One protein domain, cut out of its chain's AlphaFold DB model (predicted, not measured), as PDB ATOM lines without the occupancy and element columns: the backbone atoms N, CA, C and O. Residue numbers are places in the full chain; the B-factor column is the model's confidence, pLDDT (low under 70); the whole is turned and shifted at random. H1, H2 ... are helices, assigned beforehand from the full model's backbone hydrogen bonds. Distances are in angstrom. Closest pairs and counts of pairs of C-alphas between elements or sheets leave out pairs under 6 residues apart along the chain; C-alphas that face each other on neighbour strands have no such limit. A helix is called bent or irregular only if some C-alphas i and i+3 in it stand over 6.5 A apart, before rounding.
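This is residues 2 to 112 of the 112 residues of an uncharacterized protein of Salibacterium qingdaonense (UniProt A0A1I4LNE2). H1 runs through the middle of an elongated helical body, with the long hairpin of H2 and H3 packed on one side of it and the single helix H4 on the other. H2 and H3 lie nearly alongside each other, H1 crosses them at a slant, and the link of residues 82 to 89 spans from H3 to H4 at the end of the body where H1 ends. The printed part has 111 residues, with four named helices in the order H1, H2, H3, H4 and no named strand, so its class is all helix. It is compact, with a radius of gyration of the C-alphas of 14.8 A, and spans 48 by 25 by 22 A.

H1 holds residues 2 to 23, begins at C-alpha 2 at (-15.996, -41.232, -17.070) and is 30.7 A long from first to last C-alpha. H2, residues 30 to 49, measures 28.7 A. H3, residues 54 to 81, is the longest at 28 residues and 40.4 A, and begins at C-alpha 54 at (-17.203, -52.948, -7.994). It has a kink of 45 degrees near residue 75 and is irregular: C-alphas 75 and 78 are 7.0 A apart. H4, residues 90 to 110, measures 29.9 A and ends at C-alpha 110 at (-19.463, -52.289, -24.662). It has a kink of 32 degrees near residue 97; it is neither bent nor irregular, but only just: C-alphas 96 and 99 are 6.1 A apart.

H1 is the hub and touches the three other helices. H1 and H2 form a helical hairpin, opposite ways at a steep tilt of 41 degrees; H2 touches H1 with residues 31 to 36 alone, and the closest C-alphas, of Val 19 and Ala 32, are 4.8 A apart. H1 touches H3, the same way at a steep tilt of 41 degrees, with the closest C-alphas, of Leu 9 and Gly 65, 3.8 A apart. H2 and H3 touch and form a helical hairpin, opposite ways at a shallow tilt of 8 degrees; their closest C-alphas, of Ser 33 and Gly 70, are 4.4 A apart. H1, H2 and H3 make an up and down bundle, each helix running against the one before it. H1 touches H4, opposite ways at a shallow tilt of 30 degrees, with the closest C-alphas, of Leu 14 and Ile 99, 6.0 A apart. H4 is apart from H2 and from H3. Every O i to N i+4 pair is within hydrogen-bond range in H1 and H2, against 21 of 24 in H3 and 15 of 17 in H4.

The two C-alphas farthest apart, of Gly 53 and Ser 85, are 48.2 A apart. The printed part has no cut and ends at residue 112, the chain's last residue. The link from H2 to H3 is tight, and those from H1 to H2 and from H3 to H4 are short. The mean pLDDT of the printed part is 90.1, and residues 82 to 86 are under 70.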
ATOM      1  N   TYR A   2     -15.547 -42.208 -16.058       90.31
ATOM      2  CA  TYR A   2     -15.996 -41.232 -17.070       90.31
ATOM      3  C   TYR A   2     -16.401 -41.856 -18.417       90.31
ATOM      4  O   TYR A   2     -17.416 -41.470 -18.981       90.31
ATOM      5  N   ALA A   3     -15.670 -42.871 -18.893       92.81
ATOM      6  CA  ALA A   3     -16.030 -43.594 -20.116       92.81
ATOM      7  C   ALA A   3     -17.384 -44.322 -20.001       92.81
ATOM      8  O   ALA A   3     -18.203 -44.243 -20.909       92.81
ATOM      9  N   VAL A   4     -17.653 -44.969 -18.861       94.25
ATOM     10  CA  VAL A   4     -18.922 -45.675 -18.600       94.25
ATOM     11  C   VAL A   4     -20.089 -44.689 -18.571       94.25
ATOM     12  O   VAL A   4     -21.130 -44.937 -19.172       94.25
ATOM     13  N   PHE A   5     -19.889 -43.536 -17.929       95.56
ATOM     14  CA  PHE A   5     -20.867 -42.453 -17.938       95.56
ATOM     15  C   PHE A   5     -21.115 -41.920 -19.355       95.56
ATOM     16  O   PHE A   5     -22.267 -41.751 -19.742       95.56
ATOM     17  N   ALA A   6     -20.062 -41.699 -20.150       96.12
ATOM     18  CA  ALA A   6     -20.190 -41.236 -21.531       96.12
ATOM     19  C   ALA A   6     -20.977 -42.230 -22.402       96.12
ATOM     20  O   ALA A   6     -21.845 -41.818 -23.169       96.12
ATOM     21  N   VAL A   7     -20.736 -43.534 -22.235       96.19
ATOM     22  CA  VAL A   7     -21.507 -44.590 -22.910       96.19
ATOM     23  C   VAL A   7     -22.960 -44.595 -22.439       96.19
ATOM     24  O   VAL A   7     -23.865 -44.636 -23.268       96.19
ATOM     25  N   GLY A   8     -23.201 -44.479 -21.133       96.62
ATOM     26  CA  GLY A   8     -24.550 -44.369 -20.575       96.62
ATOM     27  C   GLY A   8     -25.306 -43.149 -21.102       96.62
ATOM     28  O   GLY A   8     -26.476 -43.246 -21.456       96.62
ATOM     29  N   LEU A   9     -24.627 -42.009 -21.225       97.25
ATOM     30  CA  LEU A   9     -25.189 -40.778 -21.771       97.25
ATOM     31  C   LEU A   9     -25.513 -40.930 -23.259       97.25
ATOM     32  O   LEU A   9     -26.595 -40.546 -23.694       97.25
ATOM     33  N   PHE A  10     -24.616 -41.542 -24.032       97.19
ATOM     34  CA  PHE A  10     -24.841 -41.811 -25.450       97.19
ATOM     35  C   PHE A  10     -26.018 -42.771 -25.682       97.19
ATOM     36  O   PHE A  10     -26.921 -42.463 -26.459       97.19
ATOM     37  N   LEU A  11     -26.065 -43.895 -24.962       97.44
ATOM     38  CA  LEU A  11     -27.182 -44.841 -25.023       97.44
ATOM     39  C   LEU A  11     -28.497 -44.199 -24.550       97.44
ATOM     40  O   LEU A  11     -29.539 -44.396 -25.177       97.44
ATOM     41  N   GLY A  12     -28.446 -43.377 -23.499       97.00
ATOM     42  CA  GLY A  12     -29.578 -42.587 -23.022       97.00
ATOM     43  C   GLY A  12     -30.113 -41.624 -24.081       97.00
ATOM     44  O   GLY A  12     -31.321 -41.562 -24.297       97.00
ATOM     45  N   LEU A  13     -29.232 -40.924 -24.801       96.81
ATOM     46  CA  LEU A  13     -29.610 -40.038 -25.906       96.81
ATOM     47  C   LEU A  13     -30.219 -40.797 -27.088       96.81
ATOM     48  O   LEU A  13     -31.173 -40.306 -27.696       96.81
ATOM     49  N   LEU A  14     -29.703 -41.985 -27.412       96.75
ATOM     50  CA  LEU A  14     -30.278 -42.843 -28.450       96.75
ATOM     51  C   LEU A  14     -31.693 -43.285 -28.064       96.75
ATOM     52  O   LEU A  14     -32.622 -43.109 -28.854       96.75
ATOM     53  N   LEU A  15     -31.879 -43.786 -26.840       96.81
ATOM     54  CA  LEU A  15     -33.194 -44.188 -26.344       96.81
ATOM     55  C   LEU A  15     -34.167 -43.002 -26.329       96.81
ATOM     56  O   LEU A  15     -35.272 -43.105 -26.864       96.81
ATOM     57  N   PHE A  16     -33.736 -41.860 -25.792       95.94
ATOM     58  CA  PHE A  16     -34.524 -40.632 -25.768       95.94
ATOM     59  C   PHE A  16     -34.961 -40.224 -27.177       95.94
ATOM     60  O   PHE A  16     -36.145 -39.999 -27.417       95.94
ATOM     61  N   SER A  17     -34.025 -40.184 -28.127       93.62
ATOM     62  CA  SER A  17     -34.291 -39.780 -29.512       93.62
ATOM     63  C   SER A  17     -35.251 -40.737 -30.212       93.62
ATOM     64  O   SER A  17     -36.172 -40.298 -30.901       93.62
ATOM     65  N   PHE A  18     -35.082 -42.045 -30.005       94.62
ATOM     66  CA  PHE A  18     -35.980 -43.056 -30.553       94.62
ATOM     67  C   PHE A  18     -37.412 -42.870 -30.044       94.62
ATOM     68  O   PHE A  18     -38.351 -42.776 -30.839       94.62
ATOM     69  N   VAL A  19     -37.584 -42.757 -28.724       94.19
ATOM     70  CA  VAL A  19     -38.908 -42.574 -28.116       94.19
ATOM     71  C   VAL A  19     -39.500 -41.220 -28.506       94.19
ATOM     72  O   VAL A  19     -40.700 -41.135 -28.752       94.19
ATOM     73  N   LEU A  20     -38.679 -40.175 -28.643       91.69
ATOM     74  CA  LEU A  20     -39.110 -38.857 -29.105       91.69
ATOM     75  C   LEU A  20     -39.676 -38.911 -30.529       91.69
ATOM     76  O   LEU A  20     -40.722 -38.315 -30.794       91.69
ATOM     77  N   ILE A  21     -39.021 -39.642 -31.437       90.69
ATOM     78  CA  ILE A  21     -39.545 -39.879 -32.785       90.69
ATOM     79  C   ILE A  21     -40.875 -40.628 -32.685       90.69
ATOM     80  O   ILE A  21     -41.865 -40.172 -33.251       90.69
ATOM     81  N   LEU A  22     -40.944 -41.709 -31.905       90.06
ATOM     82  CA  LEU A  22     -42.169 -42.496 -31.722       90.06
ATOM     83  C   LEU A  22     -43.337 -41.653 -31.166       90.06
ATOM     84  O   LEU A  22     -44.488 -41.788 -31.591       90.06
ATOM     85  N   ALA A  23     -43.031 -40.736 -30.248       88.50
ATOM     86  CA  ALA A  23     -43.983 -39.849 -29.594       88.50
ATOM     87  C   ALA A  23     -44.500 -38.717 -30.501       88.50
ATOM     88  O   ALA A  23     -45.545 -38.135 -30.196       88.50
ATOM     89  N   ARG A  24     -43.852 -38.430 -31.646       83.06
ATOM     90  CA  ARG A  24     -44.321 -37.403 -32.605       83.06
ATOM     91  C   ARG A  24     -45.752 -37.644 -33.073       83.06
ATOM     92  O   ARG A  24     -46.501 -36.686 -33.244       83.06
ATOM     93  N   LYS A  25     -46.152 -38.907 -33.255       76.38
ATOM     94  CA  LYS A  25     -47.503 -39.251 -33.729       76.38
ATOM     95  C   LYS A  25     -48.583 -38.985 -32.675       76.38
ATOM     96  O   LYS A  25     -49.693 -38.602 -33.030       76.38
ATOM     97  N   SER A  26     -48.270 -39.182 -31.393       80.00
ATOM     98  CA  SER A  26     -49.219 -38.993 -30.286       80.00
ATOM     99  C   SER A  26     -49.197 -37.575 -29.706       80.00
ATOM    100  O   SER A  26     -50.115 -37.207 -28.978       80.00
ATOM    101  N   GLY A  27     -48.156 -36.787 -30.004       79.44
ATOM    102  CA  GLY A  27     -47.928 -35.460 -29.422       79.44
ATOM    103  C   GLY A  27     -47.496 -35.496 -27.952       79.44
ATOM    104  O   GLY A  27     -47.291 -34.450 -27.343       79.44
ATOM    105  N   ARG A  28     -47.336 -36.688 -27.365       86.06
ATOM    106  CA  ARG A  28     -46.962 -36.878 -25.958       86.06
ATOM    107  C   ARG A  28     -45.446 -36.888 -25.799       86.06
ATOM    108  O   ARG A  28     -44.879 -37.873 -25.354       86.06
ATOM    109  N   PHE A  29     -44.770 -35.805 -26.172       87.12
ATOM    110  CA  PHE A  29     -43.301 -35.767 -26.214       87.12
ATOM    111  C   PHE A  29     -42.611 -36.007 -24.860       87.12
ATOM    112  O   PHE A  29     -41.482 -36.489 -24.822       87.12
ATOM    113  N   TYR A  30     -43.309 -35.747 -23.751       87.88
ATOM    114  CA  TYR A  30     -42.839 -36.043 -22.396       87.88
ATOM    115  C   TYR A  30     -42.541 -37.537 -22.168       87.88
ATOM    116  O   TYR A  30     -41.767 -37.874 -21.270       87.88
ATOM    117  N   THR A  31     -43.116 -38.441 -22.976       90.81
ATOM    118  CA  THR A  31     -42.860 -39.884 -22.863       90.81
ATOM    119  C   THR A  31     -41.408 -40.238 -23.162       90.81
ATOM    120  O   THR A  31     -40.912 -41.203 -22.591       90.81
ATOM    121  N   ALA A  32     -40.703 -39.454 -23.983       93.50
ATOM    122  CA  ALA A  32     -39.287 -39.673 -24.272       93.50
ATOM    123  C   ALA A  32     -38.428 -39.585 -23.007       93.50
ATOM    124  O   ALA A  32     -37.682 -40.513 -22.689       93.50
ATOM    125  N   SER A  33     -38.597 -38.511 -22.236       93.88
ATOM    126  CA  SER A  33     -37.910 -38.319 -20.956       93.88
ATOM    127  C   SER A  33     -38.291 -39.404 -19.956       93.88
ATOM    128  O   SER A  33     -37.421 -40.004 -19.336       93.88
ATOM    129  N   LEU A  34     -39.591 -39.691 -19.838       95.38
ATOM    130  CA  LEU A  34     -40.119 -40.669 -18.885       95.38
ATOM    131  C   LEU A  34     -39.575 -42.076 -19.129       95.38
ATOM    132  O   LEU A  34     -39.126 -42.721 -18.187       95.38
ATOM    133  N   VAL A  35     -39.559 -42.535 -20.383       96.44
ATOM    134  CA  VAL A  35     -39.012 -43.854 -20.734       96.44
ATOM    135  C   VAL A  35     -37.504 -43.903 -20.491       96.44
ATOM    136  O   VAL A  35     -36.999 -44.899 -19.982       96.44
ATOM    137  N   THR A  36     -36.783 -42.822 -20.794       96.81
ATOM    138  CA  THR A  36     -35.325 -42.762 -20.591       96.81
ATOM    139  C   THR A  36     -34.960 -42.794 -19.103       96.81
ATOM    140  O   THR A  36     -34.053 -43.521 -18.702       96.81
ATOM    141  N   VAL A  37     -35.707 -42.075 -18.259       97.12
ATOM    142  CA  VAL A  37     -35.545 -42.122 -16.797       97.12
ATOM    143  C   VAL A  37     -35.960 -43.485 -16.242       97.12
ATOM    144  O   VAL A  37     -35.256 -44.037 -15.402       97.12
ATOM    145  N   ALA A  38     -37.054 -44.072 -16.733       97.44
ATOM    146  CA  ALA A  38     -37.471 -45.413 -16.327       97.44
ATOM    147  C   ALA A  38     -36.395 -46.464 -16.647       97.44
ATOM    148  O   ALA A  38     -36.121 -47.329 -15.818       97.44
ATOM    149  N   ALA A  39     -35.724 -46.355 -17.799       97.31
ATOM    150  CA  ALA A  39     -34.586 -47.208 -18.129       97.31
ATOM    151  C   ALA A  39     -33.433 -47.043 -17.125       97.31
ATOM    152  O   ALA A  39     -32.888 -48.043 -16.665       97.31
ATOM    153  N   ALA A  40     -33.110 -45.811 -16.713       97.56
ATOM    154  CA  ALA A  40     -32.118 -45.574 -15.664       97.56
ATOM    155  C   ALA A  40     -32.501 -46.264 -14.342       97.56
ATOM    156  O   ALA A  40     -31.660 -46.914 -13.726       97.56
ATOM    157  N   VAL A  41     -33.774 -46.187 -13.936       97.31
ATOM    158  CA  VAL A  41     -34.278 -46.871 -12.731       97.31
ATOM    159  C   VAL A  41     -34.110 -48.386 -12.847       97.31
ATOM    160  O   VAL A  41     -33.628 -49.011 -11.908       97.31
ATOM    161  N   ILE A  42     -34.439 -48.978 -13.997       96.88
ATOM    162  CA  ILE A  42     -34.261 -50.421 -14.230       96.88
ATOM    163  C   ILE A  42     -32.782 -50.816 -14.111       96.88
ATOM    164  O   ILE A  42     -32.470 -51.814 -13.463       96.88
ATOM    165  N   ILE A  43     -31.866 -50.025 -14.679       96.25
ATOM    166  CA  ILE A  43     -30.420 -50.283 -14.587       96.25
ATOM    167  C   ILE A  43     -29.938 -50.176 -13.133       96.25
ATOM    168  O   ILE A  43     -29.154 -51.009 -12.690       96.25
ATOM    169  N   ILE A  44     -30.428 -49.194 -12.367       96.19
ATOM    170  CA  ILE A  44     -30.108 -49.061 -10.937       96.19
ATOM    171  C   ILE A  44     -30.621 -50.273 -10.157       96.19
ATOM    172  O   ILE A  44     -29.880 -50.839  -9.360       96.19
ATOM    173  N   LEU A  45     -31.859 -50.707 -10.399       96.06
ATOM    174  CA  LEU A  45     -32.414 -51.895  -9.747       96.06
ATOM    175  C   LEU A  45     -31.590 -53.142 -10.071       96.06
ATOM    176  O   LEU A  45     -31.283 -53.919  -9.171       96.06
ATOM    177  N   TYR A  46     -31.166 -53.306 -11.325       94.56
ATOM    178  CA  TYR A  46     -30.250 -54.376 -11.709       94.56
ATOM    179  C   TYR A  46     -28.914 -54.283 -10.955       94.56
ATOM    180  O   TYR A  46     -28.432 -55.285 -10.424       94.56
ATOM    181  N   ALA A  47     -28.345 -53.081 -10.844       93.56
ATOM    182  CA  ALA A  47     -27.099 -52.850 -10.120       93.56
ATOM    183  C   ALA A  47     -27.203 -53.202  -8.627       93.56
ATOM    184  O   ALA A  47     -26.241 -53.697  -8.052       93.56
ATOM    185  N   LEU A  48     -28.358 -52.943  -8.005       91.81
ATOM    186  CA  LEU A  48     -28.594 -53.192  -6.580       91.81
ATOM    187  C   LEU A  48     -28.936 -54.654  -6.269       91.81
ATOM    188  O   LEU A  48     -28.568 -55.152  -5.209       91.81
ATOM    189  N   LEU A  49     -29.677 -55.321  -7.155       93.50
ATOM    190  CA  LEU A  49     -30.228 -56.655  -6.898       93.50
ATOM    191  C   LEU A  49     -29.372 -57.783  -7.479       93.50
ATOM    192  O   LEU A  49     -29.377 -58.889  -6.938       93.50
ATOM    193  N   VAL A  50     -28.673 -57.529  -8.589       92.69
ATOM    194  CA  VAL A  50     -27.987 -58.567  -9.373       92.69
ATOM    195  C   VAL A  50     -26.478 -58.358  -9.377       92.69
ATOM    196  O   VAL A  50     -25.737 -59.279  -9.031       92.69
ATOM    197  N   ALA A  51     -26.012 -57.164  -9.750       88.88
ATOM    198  CA  ALA A  51     -24.580 -56.876  -9.784       88.88
ATOM    199  C   ALA A  51     -23.997 -56.828  -8.359       88.88
ATOM    200  O   ALA A  51     -24.645 -56.375  -7.418       88.88
ATOM    201  N   ARG A  52     -22.755 -57.294  -8.182       85.75
ATOM    202  CA  ARG A  52     -22.078 -57.314  -6.874       85.75
ATOM    203  C   ARG A  52     -20.754 -56.561  -6.925       85.75
ATOM    204  O   ARG A  52     -20.069 -56.539  -7.942       85.75
ATOM    205  N   GLY A  53     -20.376 -55.963  -5.796       84.12
ATOM    206  CA  GLY A  53     -19.073 -55.318  -5.631       84.12
ATOM    207  C   GLY A  53     -18.842 -54.152  -6.598       84.12
ATOM    208  O   GLY A  53     -19.719 -53.316  -6.809       84.12
ATOM    209  N   PHE A  54     -17.640 -54.078  -7.169       85.75
ATOM    210  CA  PHE A  54     -17.203 -52.948  -7.994       85.75
ATOM    211  C   PHE A  54     -17.958 -52.827  -9.331       85.75
ATOM    212  O   PHE A  54     -18.122 -51.725  -9.853       85.75
ATOM    213  N   GLU A  55     -18.478 -53.932  -9.866       86.62
ATOM    214  CA  GLU A  55     -19.256 -53.935 -11.113       86.62
ATOM    215  C   GLU A  55     -20.572 -53.162 -10.968       86.62
ATOM    216  O   GLU A  55     -20.969 -52.429 -11.875       86.62
ATOM    217  N   ALA A  56     -21.204 -53.234  -9.790       90.62
ATOM    218  CA  ALA A  56     -22.426 -52.491  -9.488       90.62
ATOM    219  C   ALA A  56     -22.223 -50.971  -9.627       90.62
ATOM    220  O   ALA A  56     -23.095 -50.275 -10.148       90.62
ATOM    221  N   MET A  57     -21.046 -50.450  -9.251       91.38
ATOM    222  CA  MET A  57     -20.721 -49.033  -9.450       91.38
ATOM    223  C   MET A  57     -20.711 -48.654 -10.935       91.38
ATOM    224  O   MET A  57     -21.203 -47.585 -11.291       91.38
ATOM    225  N   GLY A  58     -20.211 -49.529 -11.813       93.25
ATOM    226  CA  GLY A  58     -20.237 -49.309 -13.261       93.25
ATOM    227  C   GLY A  58     -21.659 -49.116 -13.789       93.25
ATOM    228  O   GLY A  58     -21.930 -48.140 -14.491       93.25
ATOM    229  N   TYR A  59     -22.592 -49.978 -13.381       94.56
ATOM    230  CA  TYR A  59     -24.003 -49.859 -13.759       94.56
ATOM    231  C   TYR A  59     -24.672 -48.600 -13.198       94.56
ATOM    232  O   TYR A  59     -25.481 -47.986 -13.891       94.56
ATOM    233  N   VAL A  60     -24.307 -48.155 -11.992       95.19
ATOM    234  CA  VAL A  60     -24.803 -46.882 -11.442       95.19
ATOM    235  C   VAL A  60     -24.313 -45.691 -12.274       95.19
ATOM    236  O   VAL A  60     -25.109 -44.812 -12.603       95.19
ATOM    237  N   PHE A  61     -23.040 -45.664 -12.689       95.69
ATOM    238  CA  PHE A  61     -22.520 -44.612 -13.577       95.69
ATOM    239  C   PHE A  61     -23.147 -44.656 -14.975       95.69
ATOM    240  O   PHE A  61     -23.421 -43.608 -15.561       95.69
ATOM    241  N   LEU A  62     -23.410 -45.853 -15.499       96.62
ATOM    242  CA  LEU A  62     -24.147 -46.032 -16.746       96.62
ATOM    243  C   LEU A  62     -25.566 -45.454 -16.623       96.62
ATOM    244  O   LEU A  62     -25.983 -44.652 -17.459       96.62
ATOM    245  N   ALA A  63     -26.285 -45.809 -15.554       97.25
ATOM    246  CA  ALA A  63     -27.627 -45.310 -15.278       97.25
ATOM    247  C   ALA A  63     -27.654 -43.790 -15.085       97.25
ATOM    248  O   ALA A  63     -28.576 -43.131 -15.558       97.25
ATOM    249  N   ALA A  64     -26.628 -43.219 -14.447       97.44
ATOM    250  CA  ALA A  64     -26.493 -41.776 -14.298       97.44
ATOM    251  C   ALA A  64     -26.436 -41.063 -15.660       97.44
ATOM    252  O   ALA A  64     -27.025 -39.994 -15.808       97.44
ATOM    253  N   GLY A  65     -25.803 -41.665 -16.671       97.25
ATOM    254  CA  GLY A  65     -25.805 -41.142 -18.039       97.25
ATOM    255  C   GLY A  65     -27.204 -41.120 -18.670       97.25
ATOM    256  O   GLY A  65     -27.609 -40.102 -19.234       97.25
ATOM    257  N   PHE A  66     -27.983 -42.196 -18.508       98.00
ATOM    258  CA  PHE A  66     -29.387 -42.240 -18.947       98.00
ATOM    259  C   PHE A  66     -30.243 -41.202 -18.224       98.00
ATOM    260  O   PHE A  66     -31.038 -40.497 -18.845       98.00
ATOM    261  N   LEU A  67     -30.068 -41.095 -16.908       97.44
ATOM    262  CA  LEU A  67     -30.805 -40.160 -16.070       97.44
ATOM    263  C   LEU A  67     -30.506 -38.715 -16.478       97.44
ATOM    264  O   LEU A  67     -31.431 -37.925 -16.656       97.44
ATOM    265  N   PHE A  68     -29.230 -38.400 -16.715       97.25
ATOM    266  CA  PHE A  68     -28.811 -37.106 -17.237       97.25
ATOM    267  C   PHE A  68     -29.476 -36.816 -18.585       97.25
ATOM    268  O   PHE A  68     -30.149 -35.797 -18.708       97.25
ATOM    269  N   ALA A  69     -29.387 -37.739 -19.550       96.88
ATOM    270  CA  ALA A  69     -30.004 -37.582 -20.868       96.88
ATOM    271  C   ALA A  69     -31.527 -37.369 -20.790       96.88
ATOM    272  O   ALA A  69     -32.067 -36.514 -21.493       96.88
ATOM    273  N   GLY A  70     -32.223 -38.101 -19.914       95.69
ATOM    274  CA  GLY A  70     -33.661 -37.953 -19.693       95.69
ATOM    275  C   GLY A  70     -34.041 -36.599 -19.085       95.69
ATOM    276  O   GLY A  70     -34.989 -35.961 -19.551       95.69
ATOM    277  N   ILE A  71     -33.285 -36.125 -18.088       95.88
ATOM    278  CA  ILE A  71     -33.518 -34.824 -17.444       95.88
ATOM    279  C   ILE A  71     -33.213 -33.687 -18.419       95.88
ATOM    280  O   ILE A  71     -34.080 -32.847 -18.661       95.88
ATOM    281  N   THR A  72     -32.028 -33.669 -19.033       95.38
ATOM    282  CA  THR A  72     -31.664 -32.619 -19.993       95.38
ATOM    283  C   THR A  72     -32.572 -32.644 -21.215       95.38
ATOM    284  O   THR A  72     -33.004 -31.594 -21.682       95.38
ATOM    285  N   GLY A  73     -32.945 -33.833 -21.695       90.56
ATOM    286  CA  GLY A  73     -33.914 -33.995 -22.776       90.56
ATOM    287  C   GLY A  73     -35.272 -33.377 -22.435       90.56
ATOM    288  O   GLY A  73     -35.864 -32.695 -23.271       90.56
ATOM    289  N   SER A  74     -35.729 -33.523 -21.186       91.75
ATOM    290  CA  SER A  74     -36.952 -32.874 -20.689       91.75
ATOM    291  C   SER A  74     -36.876 -31.349 -20.670       91.75
ATOM    292  O   SER A  74     -37.855 -30.689 -21.008       91.75
ATOM    293  N   MET A  75     -35.710 -30.789 -20.343       92.38
ATOM    294  CA  MET A  75     -35.494 -29.342 -20.338       92.38
ATOM    295  C   MET A  75     -35.437 -28.774 -21.758       92.38
ATOM    296  O   MET A  75     -35.900 -27.663 -21.998       92.38
ATOM    297  N   VAL A  76     -34.891 -29.540 -22.707       89.19
ATOM    298  CA  VAL A  76     -34.760 -29.109 -24.105       89.19
ATOM    299  C   VAL A  76     -36.084 -29.245 -24.865       89.19
ATOM    300  O   VAL A  76     -36.336 -28.474 -25.787       89.19
ATOM    301  N   LEU A  77     -36.962 -30.170 -24.461       86.94
ATOM    302  CA  LEU A  77     -38.239 -30.481 -25.117       86.94
ATOM    303  C   LEU A  77     -39.061 -29.259 -25.574       86.94
ATOM    304  O   LEU A  77     -39.377 -29.204 -26.764       86.94
ATOM    305  N   PRO A  78     -39.360 -28.256 -24.723       84.06
ATOM    306  CA  PRO A  78     -40.129 -27.075 -25.128       84.06
ATOM    307  C   PRO A  78     -39.535 -26.328 -26.330       84.06
ATOM    308  O   PRO A  78     -40.279 -25.806 -27.162       84.06
ATOM    309  N   PHE A  79     -38.205 -26.324 -26.465       83.06
ATOM    310  CA  PHE A  79     -37.494 -25.648 -27.552       83.06
ATOM    311  C   PHE A  79     -37.577 -26.413 -28.881       83.06
ATOM    312  O   PHE A  79     -37.619 -25.799 -29.944       83.06
ATOM    313  N   ILE A  80     -37.644 -27.747 -28.837       80.75
ATOM    314  CA  ILE A  80     -37.705 -28.612 -30.032       80.75
ATOM    315  C   ILE A  80     -39.135 -28.965 -30.460       80.75
ATOM    316  O   ILE A  80     -39.352 -29.306 -31.623       80.75
ATOM    317  N   THR A  81     -40.131 -28.869 -29.572       74.81
ATOM    318  CA  THR A  81     -41.521 -29.261 -29.877       74.81
ATOM    319  C   THR A  81     -42.441 -28.097 -30.254       74.81
ATOM    320  O   THR A  81     -43.586 -28.338 -30.629       74.81
ATOM    321  N   GLY A  82     -41.965 -26.848 -30.198       63.00
ATOM    322  CA  GLY A  82     -42.802 -25.643 -30.273       63.00
ATOM    323  C   GLY A  82     -43.684 -25.480 -31.522       63.00
ATOM    324  O   GLY A  82     -44.701 -24.798 -31.436       63.00
ATOM    325  N   LYS A  83     -43.347 -26.088 -32.673       57.06
ATOM    326  CA  LYS A  83     -44.121 -25.985 -33.941       57.06
ATOM    327  C   LYS A  83     -43.988 -27.222 -34.856       57.06
ATOM    328  O   LYS A  83     -44.000 -27.107 -36.079       57.06
ATOM    329  N   GLY A  84     -43.789 -28.413 -34.287       57.38
ATOM    330  CA  GLY A  84     -43.497 -29.627 -35.064       57.38
ATOM    331  C   GLY A  84     -44.711 -30.197 -35.811       57.38
ATOM    332  O   GLY A  84     -45.756 -30.449 -35.214       57.38
ATOM    333  N   SER A  85     -44.566 -30.464 -37.113       58.53
ATOM    334  CA  SER A  85     -45.559 -31.214 -37.895       58.53
ATOM    335  C   SER A  85     -45.760 -32.618 -37.301       58.53
ATOM    336  O   SER A  85     -44.786 -33.316 -37.021       58.53
ATOM    337  N   LYS A  86     -47.013 -33.082 -37.187       66.06
ATOM    338  CA  LYS A  86     -47.352 -34.455 -36.742       66.06
ATOM    339  C   LYS A  86     -46.921 -35.552 -37.735       66.06
ATOM    340  O   LYS A  86     -47.173 -36.733 -37.498       66.06
ATOM    341  N   ARG A  87     -46.325 -35.186 -38.875       73.06
ATOM    342  CA  ARG A  87     -45.931 -36.103 -39.950       73.06
ATOM    343  C   ARG A  87     -44.443 -36.438 -39.850       73.06
ATOM    344  O   ARG A  87     -43.614 -35.543 -39.725       73.06
ATOM    345  N   TYR A  88     -44.120 -37.726 -39.966       76.62
ATOM    346  CA  TYR A  88     -42.739 -38.205 -40.005       76.62
ATOM    347  C   TYR A  88     -41.980 -37.653 -41.214       76.62
ATOM    348  O   TYR A  88     -42.411 -37.829 -42.359       76.62
ATOM    349  N   SER A  89     -40.819 -37.054 -40.957       82.44
ATOM    350  CA  SER A  89     -39.837 -36.731 -41.991       82.44
ATOM    351  C   SER A  89     -39.181 -38.007 -42.546       82.44
ATOM    352  O   SER A  89     -39.200 -39.062 -41.908       82.44
ATOM    353  N   ARG A  90     -38.550 -37.925 -43.729       83.69
ATOM    354  CA  ARG A  90     -37.677 -39.006 -44.234       83.69
ATOM    355  C   ARG A  90     -36.566 -39.336 -43.228       83.69
ATOM    356  O   ARG A  90     -36.260 -40.508 -43.042       83.69
ATOM    357  N   ALA A  91     -36.040 -38.320 -42.538       83.06
ATOM    358  CA  ALA A  91     -35.046 -38.491 -41.480       83.06
ATOM    359  C   ALA A  91     -35.603 -39.264 -40.271       83.06
ATOM    360  O   ALA A  91     -34.931 -40.151 -39.761       83.06
ATOM    361  N   ASP A  92     -36.853 -39.008 -39.867       85.00
ATOM    362  CA  ASP A  92     -37.490 -39.720 -38.750       85.00
ATOM    363  C   ASP A  92     -37.684 -41.210 -39.072       85.00
ATOM    364  O   ASP A  92     -37.465 -42.073 -38.225       85.00
ATOM    365  N   LYS A  93     -38.062 -41.522 -40.321       87.25
ATOM    366  CA  LYS A  93     -38.200 -42.908 -40.795       87.25
ATOM    367  C   LYS A  93     -36.870 -43.653 -40.788       87.25
ATOM    368  O   LYS A  93     -36.833 -44.804 -40.371       87.25
ATOM    369  N   ALA A  94     -35.795 -42.999 -41.229       90.25
ATOM    370  CA  ALA A  94     -34.455 -43.567 -41.137       90.25
ATOM    371  C   ALA A  94     -34.038 -43.746 -39.667       90.25
ATOM    372  O   ALA A  94     -33.552 -44.809 -39.292       90.25
ATOM    373  N   GLY A  95     -34.312 -42.753 -38.815       89.00
ATOM    374  CA  GLY A  95     -34.019 -42.793 -37.382       89.00
ATOM    375  C   GLY A  95     -34.687 -43.961 -36.654       89.00
ATOM    376  O   GLY A  95     -34.054 -44.585 -35.810       89.00
ATOM    377  N   LEU A  96     -35.914 -44.332 -37.033       91.12
ATOM    378  CA  LEU A  96     -36.617 -45.501 -36.481       91.12
ATOM    379  C   LEU A  96     -35.891 -46.837 -36.713       91.12
ATOM    380  O   LEU A  96     -36.164 -47.787 -35.989       91.12
ATOM    381  N   ILE A  97     -34.984 -46.913 -37.690       92.25
ATOM    382  CA  ILE A  97     -34.191 -48.114 -37.992       92.25
ATOM    383  C   ILE A  97     -32.753 -47.945 -37.491       92.25
ATOM    384  O   ILE A  97     -32.213 -48.821 -36.819       92.25
ATOM    385  N   VAL A  98     -32.139 -46.795 -37.781       93.75
ATOM    386  CA  VAL A  98     -30.728 -46.525 -37.477       93.75
ATOM    387  C   VAL A  98     -30.487 -46.394 -35.974       93.75
ATOM    388  O   VAL A  98     -29.494 -46.918 -35.478       93.75
ATOM    389  N   ILE A  99     -31.383 -45.733 -35.231       94.00
ATOM    390  CA  ILE A  99     -31.187 -45.500 -33.792       94.00
ATOM    391  C   ILE A  99     -31.239 -46.817 -32.999       94.00
ATOM    392  O   ILE A  99     -30.311 -47.054 -32.226       94.00
ATOM    393  N   PRO A 100     -32.228 -47.717 -33.198       92.50
ATOM    394  CA  PRO A 100     -32.205 -49.033 -32.558       92.50
ATOM    395  C   PRO A 100     -30.981 -49.864 -32.938       92.50
ATOM    396  O   PRO A 100     -30.376 -50.482 -32.065       92.50
ATOM    397  N   ALA A 101     -30.576 -49.848 -34.213       94.81
ATOM    398  CA  ALA A 101     -29.377 -50.558 -34.656       94.81
ATOM    399  C   ALA A 101     -28.117 -50.037 -33.947       94.81
ATOM    400  O   ALA A 101     -27.328 -50.829 -33.437       94.81
ATOM    401  N   ALA A 102     -27.959 -48.713 -33.844       95.25
ATOM    402  CA  ALA A 102     -26.852 -48.087 -33.127       95.25
ATOM    403  C   ALA A 102     -26.879 -48.406 -31.625       95.25
ATOM    404  O   ALA A 102     -25.830 -48.671 -31.037       95.25
ATOM    405  N   PHE A 103     -28.065 -48.428 -31.007       95.19
ATOM    406  CA  PHE A 103     -28.233 -48.779 -29.598       95.19
ATOM    407  C   PHE A 103     -27.793 -50.221 -29.327       95.19
ATOM    408  O   PHE A 103     -26.996 -50.464 -28.419       95.19
ATOM    409  N   ILE A 104     -28.263 -51.169 -30.145       94.44
ATOM    410  CA  ILE A 104     -27.916 -52.591 -30.029       94.44
ATOM    411  C   ILE A 104     -26.420 -52.793 -30.275       94.44
ATOM    412  O   ILE A 104     -25.757 -53.435 -29.464       94.44
ATOM    413  N   LEU A 105     -25.875 -52.213 -31.347       95.31
ATOM    414  CA  LEU A 105     -24.462 -52.352 -31.699       95.31
ATOM    415  C   LEU A 105     -23.549 -51.807 -30.597       95.31
ATOM    416  O   LEU A 105     -22.601 -52.475 -30.197       95.31
ATOM    417  N   THR A 106     -23.855 -50.618 -30.076       93.31
ATOM    418  CA  THR A 106     -23.057 -50.000 -29.008       93.31
ATOM    419  C   THR A 106     -23.148 -50.807 -27.717       93.31
ATOM    420  O   THR A 106     -22.130 -51.036 -27.070       93.31
ATOM    421  N   SER A 107     -24.346 -51.289 -27.367       91.12
ATOM    422  CA  SER A 107     -24.533 -52.144 -26.192       91.12
ATOM    423  C   SER A 107     -23.733 -53.442 -26.331       91.12
ATOM    424  O   SER A 107     -23.015 -53.825 -25.415       91.12
ATOM    425  N   PHE A 108     -23.786 -54.089 -27.497       92.81
ATOM    426  CA  PHE A 108     -23.037 -55.318 -27.749       92.81
ATOM    427  C   PHE A 108     -21.520 -55.105 -27.687       92.81
ATOM    428  O   PHE A 108     -20.818 -55.923 -27.111       92.81
ATOM    429  N   LEU A 109     -21.005 -54.010 -28.252       91.56
ATOM    430  CA  LEU A 109     -19.571 -53.710 -28.226       91.56
ATOM    431  C   LEU A 109     -19.054 -53.376 -26.823       91.56
ATOM    432  O   LEU A 109     -17.900 -53.663 -26.528       91.56
ATOM    433  N   PHE A 110     -19.879 -52.748 -25.985       88.06
ATOM    434  CA  PHE A 110     -19.463 -52.289 -24.662       88.06
ATOM    435  C   PHE A 110     -19.594 -53.354 -23.565       88.06
ATOM    436  O   PHE A 110     -18.807 -53.346 -22.624       88.06
ATOM    437  N   PHE A 111     -20.585 -54.246 -23.664       82.50
ATOM    438  CA  PHE A 111     -20.850 -55.295 -22.667       82.50
ATOM    439  C   PHE A 111     -20.305 -56.679 -23.052       82.50
ATOM    440  O   PHE A 111     -20.626 -57.661 -22.385       82.50
ATOM    441  N   ARG A 112     -19.527 -56.767 -24.134       72.94
ATOM    442  CA  ARG A 112     -18.784 -57.972 -24.510       72.94
ATOM    443  C   ARG A 112     -17.482 -58.071 -23.723       72.94
ATOM    444  O   ARG A 112     -17.125 -59.218 -23.380       72.94
TER     445      ARG A 112